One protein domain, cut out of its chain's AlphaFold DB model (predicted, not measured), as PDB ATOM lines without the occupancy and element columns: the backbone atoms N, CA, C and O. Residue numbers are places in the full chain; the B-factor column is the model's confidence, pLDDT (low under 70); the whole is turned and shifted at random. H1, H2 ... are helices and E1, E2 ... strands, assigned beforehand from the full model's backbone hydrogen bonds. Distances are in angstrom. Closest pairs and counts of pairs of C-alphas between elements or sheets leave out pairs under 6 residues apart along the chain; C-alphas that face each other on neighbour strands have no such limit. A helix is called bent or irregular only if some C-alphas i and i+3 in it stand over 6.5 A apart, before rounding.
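What this domain is: This is residues 73 to 126 of the 142 residues of an uncharacterized protein of Bacteroidetes bacterium OLB8 (UniProt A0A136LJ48). A small sheet of three strands, E1, E3 and E2, has one helix, H1, over one of its faces, running along the strands, and no named helix covers the other face. The helix and the sheet make two layers, H1 over the longest strand, E3, and its neighbour E2. The 54 printed residues hold one named helix and three named strands, in the order E1, H1, E2, E3 along the chain; across the mixed sheet the order is E1, E3, E2, with E1 and E3 parallel and E3 and E2 antiparallel. The class is mixed, helices and strands, and the whole is compact, with a radius of gyration of the C-alphas of 10.6 A and spans of 31 by 22 by 14 A.

Where its parts are: E3, residues 116 to 121, is 16.6 A long from first to last C-alpha, and its C-alpha 121 is at (-90.744, 148.441, 93.540). E1, residues 80 to 84, measures 12.8 A and begins with C-alpha 80 at (-78.778, 142.041, 89.718). E2, residues 108 to 110, measures 7.1 A. H1, residues 87 to 100, measures 20.5 A, from C-alpha 87 at (-95.418, 147.776, 89.147). H1 is neither bent nor irregular, but only just: C-alphas 89 and 92 are 6.5 A apart.

How they stand to each other: E3 is the inner strand of the sheet, and E1 and E2 are its edge strands. E1 and E3 are parallel, with 25 degrees between their directions; N 82 and O 118, and N 120 and O 82, are each 2.9 A apart, within hydrogen-bond range. E3 and E2 form an antiparallel hairpin with 145 degrees between their directions; N 117 and O 109 are within hydrogen-bond range at 2.8 A. E1 and E2 are apart. Outside the named strands, residues 102 to 103 pair antiparallel with residues 109 to 110 of E2. H1 is on the sheet at a height over the sheet of 9.2 A. It lies over E3 and E2, and on the local plane its line and that of E3 stand at 9 degrees, along the strands. The closest C-alphas of H1 and E2 are those of His 97 and Phe 110, 6.7 A apart; those of H1 and E3 are Gln 87 and Pro 121, 6.4 A apart. In H1, 7 of 10 O i to N i+4 pairs are within hydrogen-bond range.

The domain as a whole: The two C-alphas farthest apart are those of Lys 73 and Gly 123, at 31.4 A. The printed part has no cut. The links E1 to H1 and E2 to E3 are tight, that from H1 to E2 is short, and no link is long. The mean pLDDT of the printed part is 81.2, with residues 124 to 126 under 70.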
ATOM      1  N   LYS A  73     -74.320 127.803  83.701       82.25
ATOM      2  CA  LYS A  73     -75.398 128.795  83.665       82.25
ATOM      3  C   LYS A  73     -75.425 129.555  84.987       82.25
ATOM      4  O   LYS A  73     -75.219 128.942  86.042       82.25
ATOM      5  N   PHE A  74     -75.740 130.845  84.929       87.00
ATOM      6  CA  PHE A  74     -76.060 131.595  86.133       87.00
ATOM      7  C   PHE A  74     -77.230 130.932  86.875       87.00
ATOM      8  O   PHE A  74     -78.115 130.311  86.279       87.00
ATOM      9  N   LYS A  75     -77.189 131.039  88.201       83.81
ATOM     10  CA  LYS A  75     -78.210 130.544  89.125       83.81
ATOM     11  C   LYS A  75     -78.602 131.676  90.061       83.81
ATOM     12  O   LYS A  75     -77.863 132.646  90.200       83.81
ATOM     13  N   ASP A  76     -79.723 131.516  90.747       82.00
ATOM     14  CA  ASP A  76     -80.287 132.481  91.698       82.00
ATOM     15  C   ASP A  76     -79.406 132.795  92.927       82.00
ATOM     16  O   ASP A  76     -79.758 133.662  93.723       82.00
ATOM     17  N   SER A  77     -78.229 132.171  93.053       84.56
ATOM     18  CA  SER A  77     -77.188 132.540  94.021       84.56
ATOM     19  C   SER A  77     -76.606 133.944  93.805       84.56
ATOM     20  O   SER A  77     -75.991 134.493  94.715       84.56
ATOM     21  N   PHE A  78     -76.767 134.522  92.612       84.88
ATOM     22  CA  PHE A  78     -76.397 135.901  92.292       84.88
ATOM     23  C   PHE A  78     -77.544 136.554  91.524       84.88
ATOM     24  O   PHE A  78     -78.041 135.961  90.578       84.88
ATOM     25  N   ALA A  79     -77.951 137.772  91.884       85.06
ATOM     26  CA  ALA A  79     -78.953 138.508  91.120       85.06
ATOM     27  C   ALA A  79     -78.629 140.000  91.063       85.06
ATOM     28  O   ALA A  79     -78.288 140.614  92.078       85.06
ATOM     29  N   CYS A  80     -78.813 140.596  89.888       83.00
ATOM     30  CA  CYS A  80     -78.778 142.041  89.718       83.00
ATOM     31  C   CYS A  80     -80.108 142.627  90.199       83.00
ATOM     32  O   CYS A  80     -81.174 142.339  89.650       83.00
ATOM     33  N   ARG A  81     -80.061 143.432  91.263       84.50
ATOM     34  CA  ARG A  81     -81.251 144.089  91.811       84.50
ATOM     35  C   ARG A  81     -81.461 145.433  91.131       84.50
ATOM     36  O   ARG A  81     -80.568 146.273  91.165       84.50
ATOM     37  N   ILE A  82     -82.658 145.644  90.595       80.56
ATOM     38  CA  ILE A  82     -83.063 146.906  89.978       80.56
ATOM     39  C   ILE A  82     -84.250 147.461  90.755       80.56
ATOM     40  O   ILE A  82     -85.199 146.737  91.076       80.56
ATOM     41  N   PHE A  83     -84.173 148.748  91.073       83.31
ATOM     42  CA  PHE A  83     -85.264 149.475  91.697       83.31
ATOM     43  C   PHE A  83     -86.100 150.156  90.623       83.31
ATOM     44  O   PHE A  83     -85.573 150.924  89.826       83.31
ATOM     45  N   PHE A  84     -87.396 149.883  90.643       83.00
ATOM     46  CA  PHE A  84     -88.392 150.490  89.769       83.00
ATOM     47  C   PHE A  84     -89.331 151.335  90.614       83.00
ATOM     48  O   PHE A  84     -89.564 151.003  91.772       83.00
ATOM     49  N   ARG A  85     -89.899 152.406  90.071       85.69
ATOM     50  CA  ARG A  85     -90.844 153.263  90.795       85.69
ATOM     51  C   ARG A  85     -92.058 152.480  91.287       85.69
ATOM     52  O   ARG A  85     -92.462 152.623  92.436       85.69
ATOM     53  N   ASP A  86     -92.625 151.642  90.428       83.19
ATOM     54  CA  ASP A  86     -93.880 150.942  90.679       83.19
ATOM     55  C   ASP A  86     -94.026 149.703  89.774       83.19
ATOM     56  O   ASP A  86     -93.163 149.394  88.952       83.19
ATOM     57  N   GLN A  87     -95.134 148.976  89.935       81.75
ATOM     58  CA  GLN A  87     -95.418 147.776  89.147       81.75
ATOM     59  C   GLN A  87     -95.621 148.070  87.650       81.75
ATOM     60  O   GLN A  87     -95.294 147.216  86.827       81.75
ATOM     61  N   GLN A  88     -96.103 149.266  87.284       86.75
ATOM     62  CA  GLN A  88     -96.320 149.637  85.881       86.75
ATOM     63  C   GLN A  88     -94.993 149.781  85.132       86.75
ATOM     64  O   GLN A  88     -94.928 149.493  83.941       86.75
ATOM     65  N   GLU A  89     -93.926 150.187  85.823       84.44
ATOM     66  CA  GLU A  89     -92.575 150.207  85.257       84.44
ATOM     67  C   GLU A  89     -91.954 148.799  85.187       84.44
ATOM     68  O   GLU A  89     -91.213 148.490  84.252       84.44
ATOM     69  N   ILE A  90     -92.291 147.916  86.134       83.69
ATOM     70  CA  ILE A  90     -91.784 146.535  86.171       83.69
ATOM     71  C   ILE A  90     -92.361 145.692  85.035       83.69
ATOM     72  O   ILE A  90     -91.624 144.920  84.423       83.69
ATOM     73  N   ASP A  91     -93.662 145.793  84.765       83.44
ATOM     74  CA  ASP A  91     -94.362 144.865  83.869       83.44
ATOM     75  C   ASP A  91     -93.771 144.798  82.442       83.44
ATOM     76  O   ASP A  91     -93.544 143.681  81.962       83.44
ATOM     77  N   PRO A  92     -93.431 145.921  81.770       81.69
ATOM     78  CA  PRO A  92     -92.784 145.885  80.458       81.69
ATOM     79  C   PRO A  92     -91.405 145.218  80.492       81.69
ATOM     80  O   PRO A  92     -91.091 144.396  79.630       81.69
ATOM     81  N   HIS A  93     -90.598 145.520  81.516       77.06
ATOM     82  CA  HIS A  93     -89.273 144.925  81.680       77.06
ATOM     83  C   HIS A  93     -89.395 143.425  81.927       77.06
ATOM     84  O   HIS A  93     -88.715 142.641  81.265       77.06
ATOM     85  N   ARG A  94     -90.303 143.011  82.818       76.44
ATOM     86  CA  ARG A  94     -90.583 141.600  83.092       76.44
ATOM     87  C   ARG A  94     -90.960 140.871  81.806       76.44
ATOM     88  O   ARG A  94     -90.314 139.884  81.478       76.44
ATOM     89  N   SER A  95     -91.929 141.395  81.052       77.25
ATOM     90  CA  SER A  95     -92.388 140.791  79.795       77.25
ATOM     91  C   SER A  95     -91.256 140.620  78.782       77.25
ATOM     92  O   SER A  95     -91.180 139.596  78.105       77.25
ATOM     93  N   TYR A  96     -90.360 141.601  78.668       74.62
ATOM     94  CA  TYR A  96     -89.241 141.522  77.735       74.62
ATOM     95  C   TYR A  96     -88.221 140.450  78.153       74.62
ATOM     96  O   TYR A  96     -87.831 139.616  77.336       74.62
ATOM     97  N   HIS A  97     -87.835 140.413  79.434       71.38
ATOM     98  CA  HIS A  97     -86.869 139.428  79.936       71.38
ATOM     99  C   HIS A  97     -87.397 137.995  79.831       71.38
ATOM    100  O   HIS A  97     -86.630 137.072  79.575       71.38
ATOM    101  N   THR A  98     -88.703 137.800  80.008       72.69
ATOM    102  CA  THR A  98     -89.316 136.469  80.068       72.69
ATOM    103  C   THR A  98     -89.739 135.952  78.697       72.69
ATOM    104  O   THR A  98     -89.920 134.749  78.543       72.69
ATOM    105  N   THR A  99     -89.787 136.819  77.678       77.69
ATOM    106  CA  THR A  99     -89.986 136.412  76.274       77.69
ATOM    107  C   THR A  99     -88.867 135.484  75.790       77.69
ATOM    108  O   THR A  99     -89.124 134.530  75.062       77.69
ATOM    109  N   ALA A 100     -87.625 135.747  76.205       72.06
ATOM    110  CA  ALA A 100     -86.455 134.941  75.846       72.06
ATOM    111  C   ALA A 100     -85.824 134.211  77.048       72.06
ATOM    112  O   ALA A 100     -84.841 133.491  76.883       72.06
ATOM    113  N   GLY A 101     -86.378 134.408  78.246       79.00
ATOM    114  CA  GLY A 101     -85.876 133.894  79.515       79.00
ATOM    115  C   GLY A 101     -86.956 133.165  80.319       79.00
ATOM    116  O   GLY A 101     -87.734 132.398  79.759       79.00
ATOM    117  N   ALA A 102     -86.994 133.357  81.641       83.75
ATOM    118  CA  ALA A 102     -87.952 132.667  82.513       83.75
ATOM    119  C   ALA A 102     -88.372 133.504  83.728       83.75
ATOM    120  O   ALA A 102     -87.550 134.186  84.337       83.75
ATOM    121  N   GLU A 103     -89.640 133.407  84.133       83.50
ATOM    122  CA  GLU A 103     -90.101 133.955  85.415       83.50
ATOM    123  C   GLU A 103     -89.762 133.025  86.582       83.50
ATOM    124  O   GLU A 103     -89.742 131.799  86.464       83.50
ATOM    125  N   SER A 104     -89.527 133.634  87.740       83.81
ATOM    126  CA  SER A 104     -89.404 132.965  89.027       83.81
ATOM    127  C   SER A 104     -90.246 133.707  90.071       83.81
ATOM    128  O   SER A 104     -91.156 134.473  89.755       83.81
ATOM    129  N   ARG A 105     -90.005 133.439  91.351       78.00
ATOM    130  CA  ARG A 105     -90.836 133.933  92.448       78.00
ATOM    131  C   ARG A 105     -90.414 135.324  92.914       78.00
ATOM    132  O   ARG A 105     -89.238 135.691  92.909       78.00
ATOM    133  N   CYS A 106     -91.397 136.077  93.404       82.31
ATOM    134  CA  CYS A 106     -91.204 137.346  94.108       82.31
ATOM    135  C   CYS A 106     -90.458 138.409  93.278       82.31
ATOM    136  O   CYS A 106     -89.572 139.074  93.807       82.31
ATOM    137  N   GLY A 107     -90.747 138.537  91.980       80.75
ATOM    138  CA  GLY A 107     -90.081 139.520  91.113       80.75
ATOM    139  C   GLY A 107     -88.661 139.137  90.685       80.75
ATOM    140  O   GLY A 107     -87.920 139.997  90.218       80.75
ATOM    141  N   LEU A 108     -88.264 137.871  90.872       87.38
ATOM    142  CA  LEU A 108     -87.075 137.303  90.241       87.38
ATOM    143  C   LEU A 108     -87.433 136.816  88.831       87.38
ATOM    144  O   LEU A 108     -88.427 136.111  88.658       87.38
ATOM    145  N   PHE A 109     -86.607 137.143  87.848       88.25
ATOM    146  CA  PHE A 109     -86.684 136.614  86.488       88.25
ATOM    147  C   PHE A 109     -85.278 136.387  85.938       88.25
ATOM    148  O   PHE A 109     -84.306 136.965  86.415       88.25
ATOM    149  N   PHE A 110     -85.170 135.509  84.955       87.50
ATOM    150  CA  PHE A 110     -83.934 135.172  84.265       87.50
ATOM    151  C   PHE A 110     -84.023 135.692  82.839       87.50
ATOM    152  O   PHE A 110     -85.068 135.537  82.209       87.50
ATOM    153  N   ASP A 111     -82.949 136.288  82.330       86.56
ATOM    154  CA  ASP A 111     -82.879 136.702  80.928       86.56
ATOM    155  C   ASP A 111     -82.493 135.556  79.974       86.56
ATOM    156  O   ASP A 111     -82.327 134.405  80.388       86.56
ATOM    157  N   LYS A 112     -82.315 135.868  78.681       86.94
ATOM    158  CA  LYS A 112     -81.919 134.885  77.656       86.94
ATOM    159  C   LYS A 112     -80.566 134.209  77.920       86.94
ATOM    160  O   LYS A 112     -80.331 133.096  77.455       86.94
ATOM    161  N   PHE A 113     -79.687 134.856  78.686       86.62
ATOM    162  CA  PHE A 113     -78.401 134.314  79.125       86.62
ATOM    163  C   PHE A 113     -78.485 133.626  80.493       86.62
ATOM    164  O   PHE A 113     -77.474 133.175  81.031       86.62
ATOM    165  N   SER A 114     -79.697 133.484  81.037       88.69
ATOM    166  CA  SER A 114     -79.982 132.984  82.380       88.69
ATOM    167  C   SER A 114     -79.481 133.887  83.513       88.69
ATOM    168  O   SER A 114     -79.486 133.440  84.658       88.69
ATOM    169  N   LEU A 115     -79.060 135.131  83.247       87.50
ATOM    170  CA  LEU A 115     -78.645 136.053  84.305       87.50
ATOM    171  C   LEU A 115     -79.873 136.420  85.163       87.50
ATOM    172  O   LEU A 115     -80.915 136.763  84.595       87.50
ATOM    173  N   PRO A 116     -79.801 136.329  86.505       88.69
ATOM    174  CA  PRO A 116     -80.957 136.577  87.353       88.69
ATOM    175  C   PRO A 116     -81.097 138.063  87.663       88.69
ATOM    176  O   PRO A 116     -80.149 138.738  88.070       88.69
ATOM    177  N   TRP A 117     -82.323 138.547  87.550       86.38
ATOM    178  CA  TRP A 117     -82.715 139.930  87.744       86.38
ATOM    179  C   TRP A 117     -83.820 140.002  88.787       86.38
ATOM    180  O   TRP A 117     -84.805 139.264  88.727       86.38
ATOM    181  N   LYS A 118     -83.658 140.896  89.760       87.94
ATOM    182  CA  LYS A 118     -84.630 141.121  90.826       87.94
ATOM    183  C   LYS A 118     -85.226 142.513  90.680       87.94
ATOM    184  O   LYS A 118     -84.578 143.494  91.046       87.94
ATOM    185  N   ALA A 119     -86.462 142.587  90.191       86.50
ATOM    186  CA  ALA A 119     -87.222 143.832  90.198       86.50
ATOM    187  C   ALA A 119     -87.788 144.098  91.592       86.50
ATOM    188  O   ALA A 119     -88.458 143.245  92.178       86.50
ATOM    189  N   ILE A 120     -87.514 145.290  92.116       84.62
ATOM    190  CA  ILE A 120     -88.002 145.755  93.411       84.62
ATOM    191  C   ILE A 120     -88.734 147.085  93.204       84.62
ATOM    192  O   ILE A 120     -88.088 148.059  92.819       84.62
ATOM    193  N   PRO A 121     -90.048 147.162  93.478       83.50
ATOM    194  CA  PRO A 121     -90.744 148.441  93.540       83.50
ATOM    195  C   PRO A 121     -90.149 149.333  94.635       83.50
ATOM    196  O   PRO A 121     -89.795 148.857  95.723       83.50
ATOM    197  N   GLN A 122     -90.082 150.638  94.391       81.88
ATOM    198  CA  GLN A 122     -89.775 151.624  95.417       81.88
ATOM    199  C   GLN A 122     -90.782 151.469  96.564       81.88
ATOM    200  O   GLN A 122     -91.970 151.228  96.359       81.88
ATOM    201  N   GLY A 123     -90.286 151.513  97.802       71.75
ATOM    202  CA  GLY A 123     -91.094 151.262  99.000       71.75
ATOM    203  C   GLY A 123     -91.270 149.786  99.393       71.75
ATOM    204  O   GLY A 123     -91.663 149.531 100.526       71.75
ATOM    205  N   MET A 124     -90.922 148.816  98.532       66.88
ATOM    206  CA  MET A 124     -90.828 147.385  98.899       66.88
ATOM    207  C   MET A 124     -89.392 146.910  99.146       66.88
ATOM    208  O   MET A 124     -89.164 145.757  99.521       66.88
ATOM    209  N   GLY A 125     -88.406 147.786  98.943       54.00
ATOM    210  CA  GLY A 125     -87.051 147.535  99.410       54.00
ATOM    211  C   GLY A 125     -87.087 147.385 100.924       54.00
ATOM    212  O   GLY A 125     -87.621 148.266 101.589       54.00
ATOM    213  N   ILE A 126     -86.573 146.257 101.424       49.31
ATOM    214  CA  ILE A 126     -86.126 146.017 102.805       49.31
ATOM    215  C   ILE A 126     -86.145 147.320 103.606       49.31
ATOM    216  O   ILE A 126     -85.405 148.243 103.253       49.31
TER     217      ILE A 126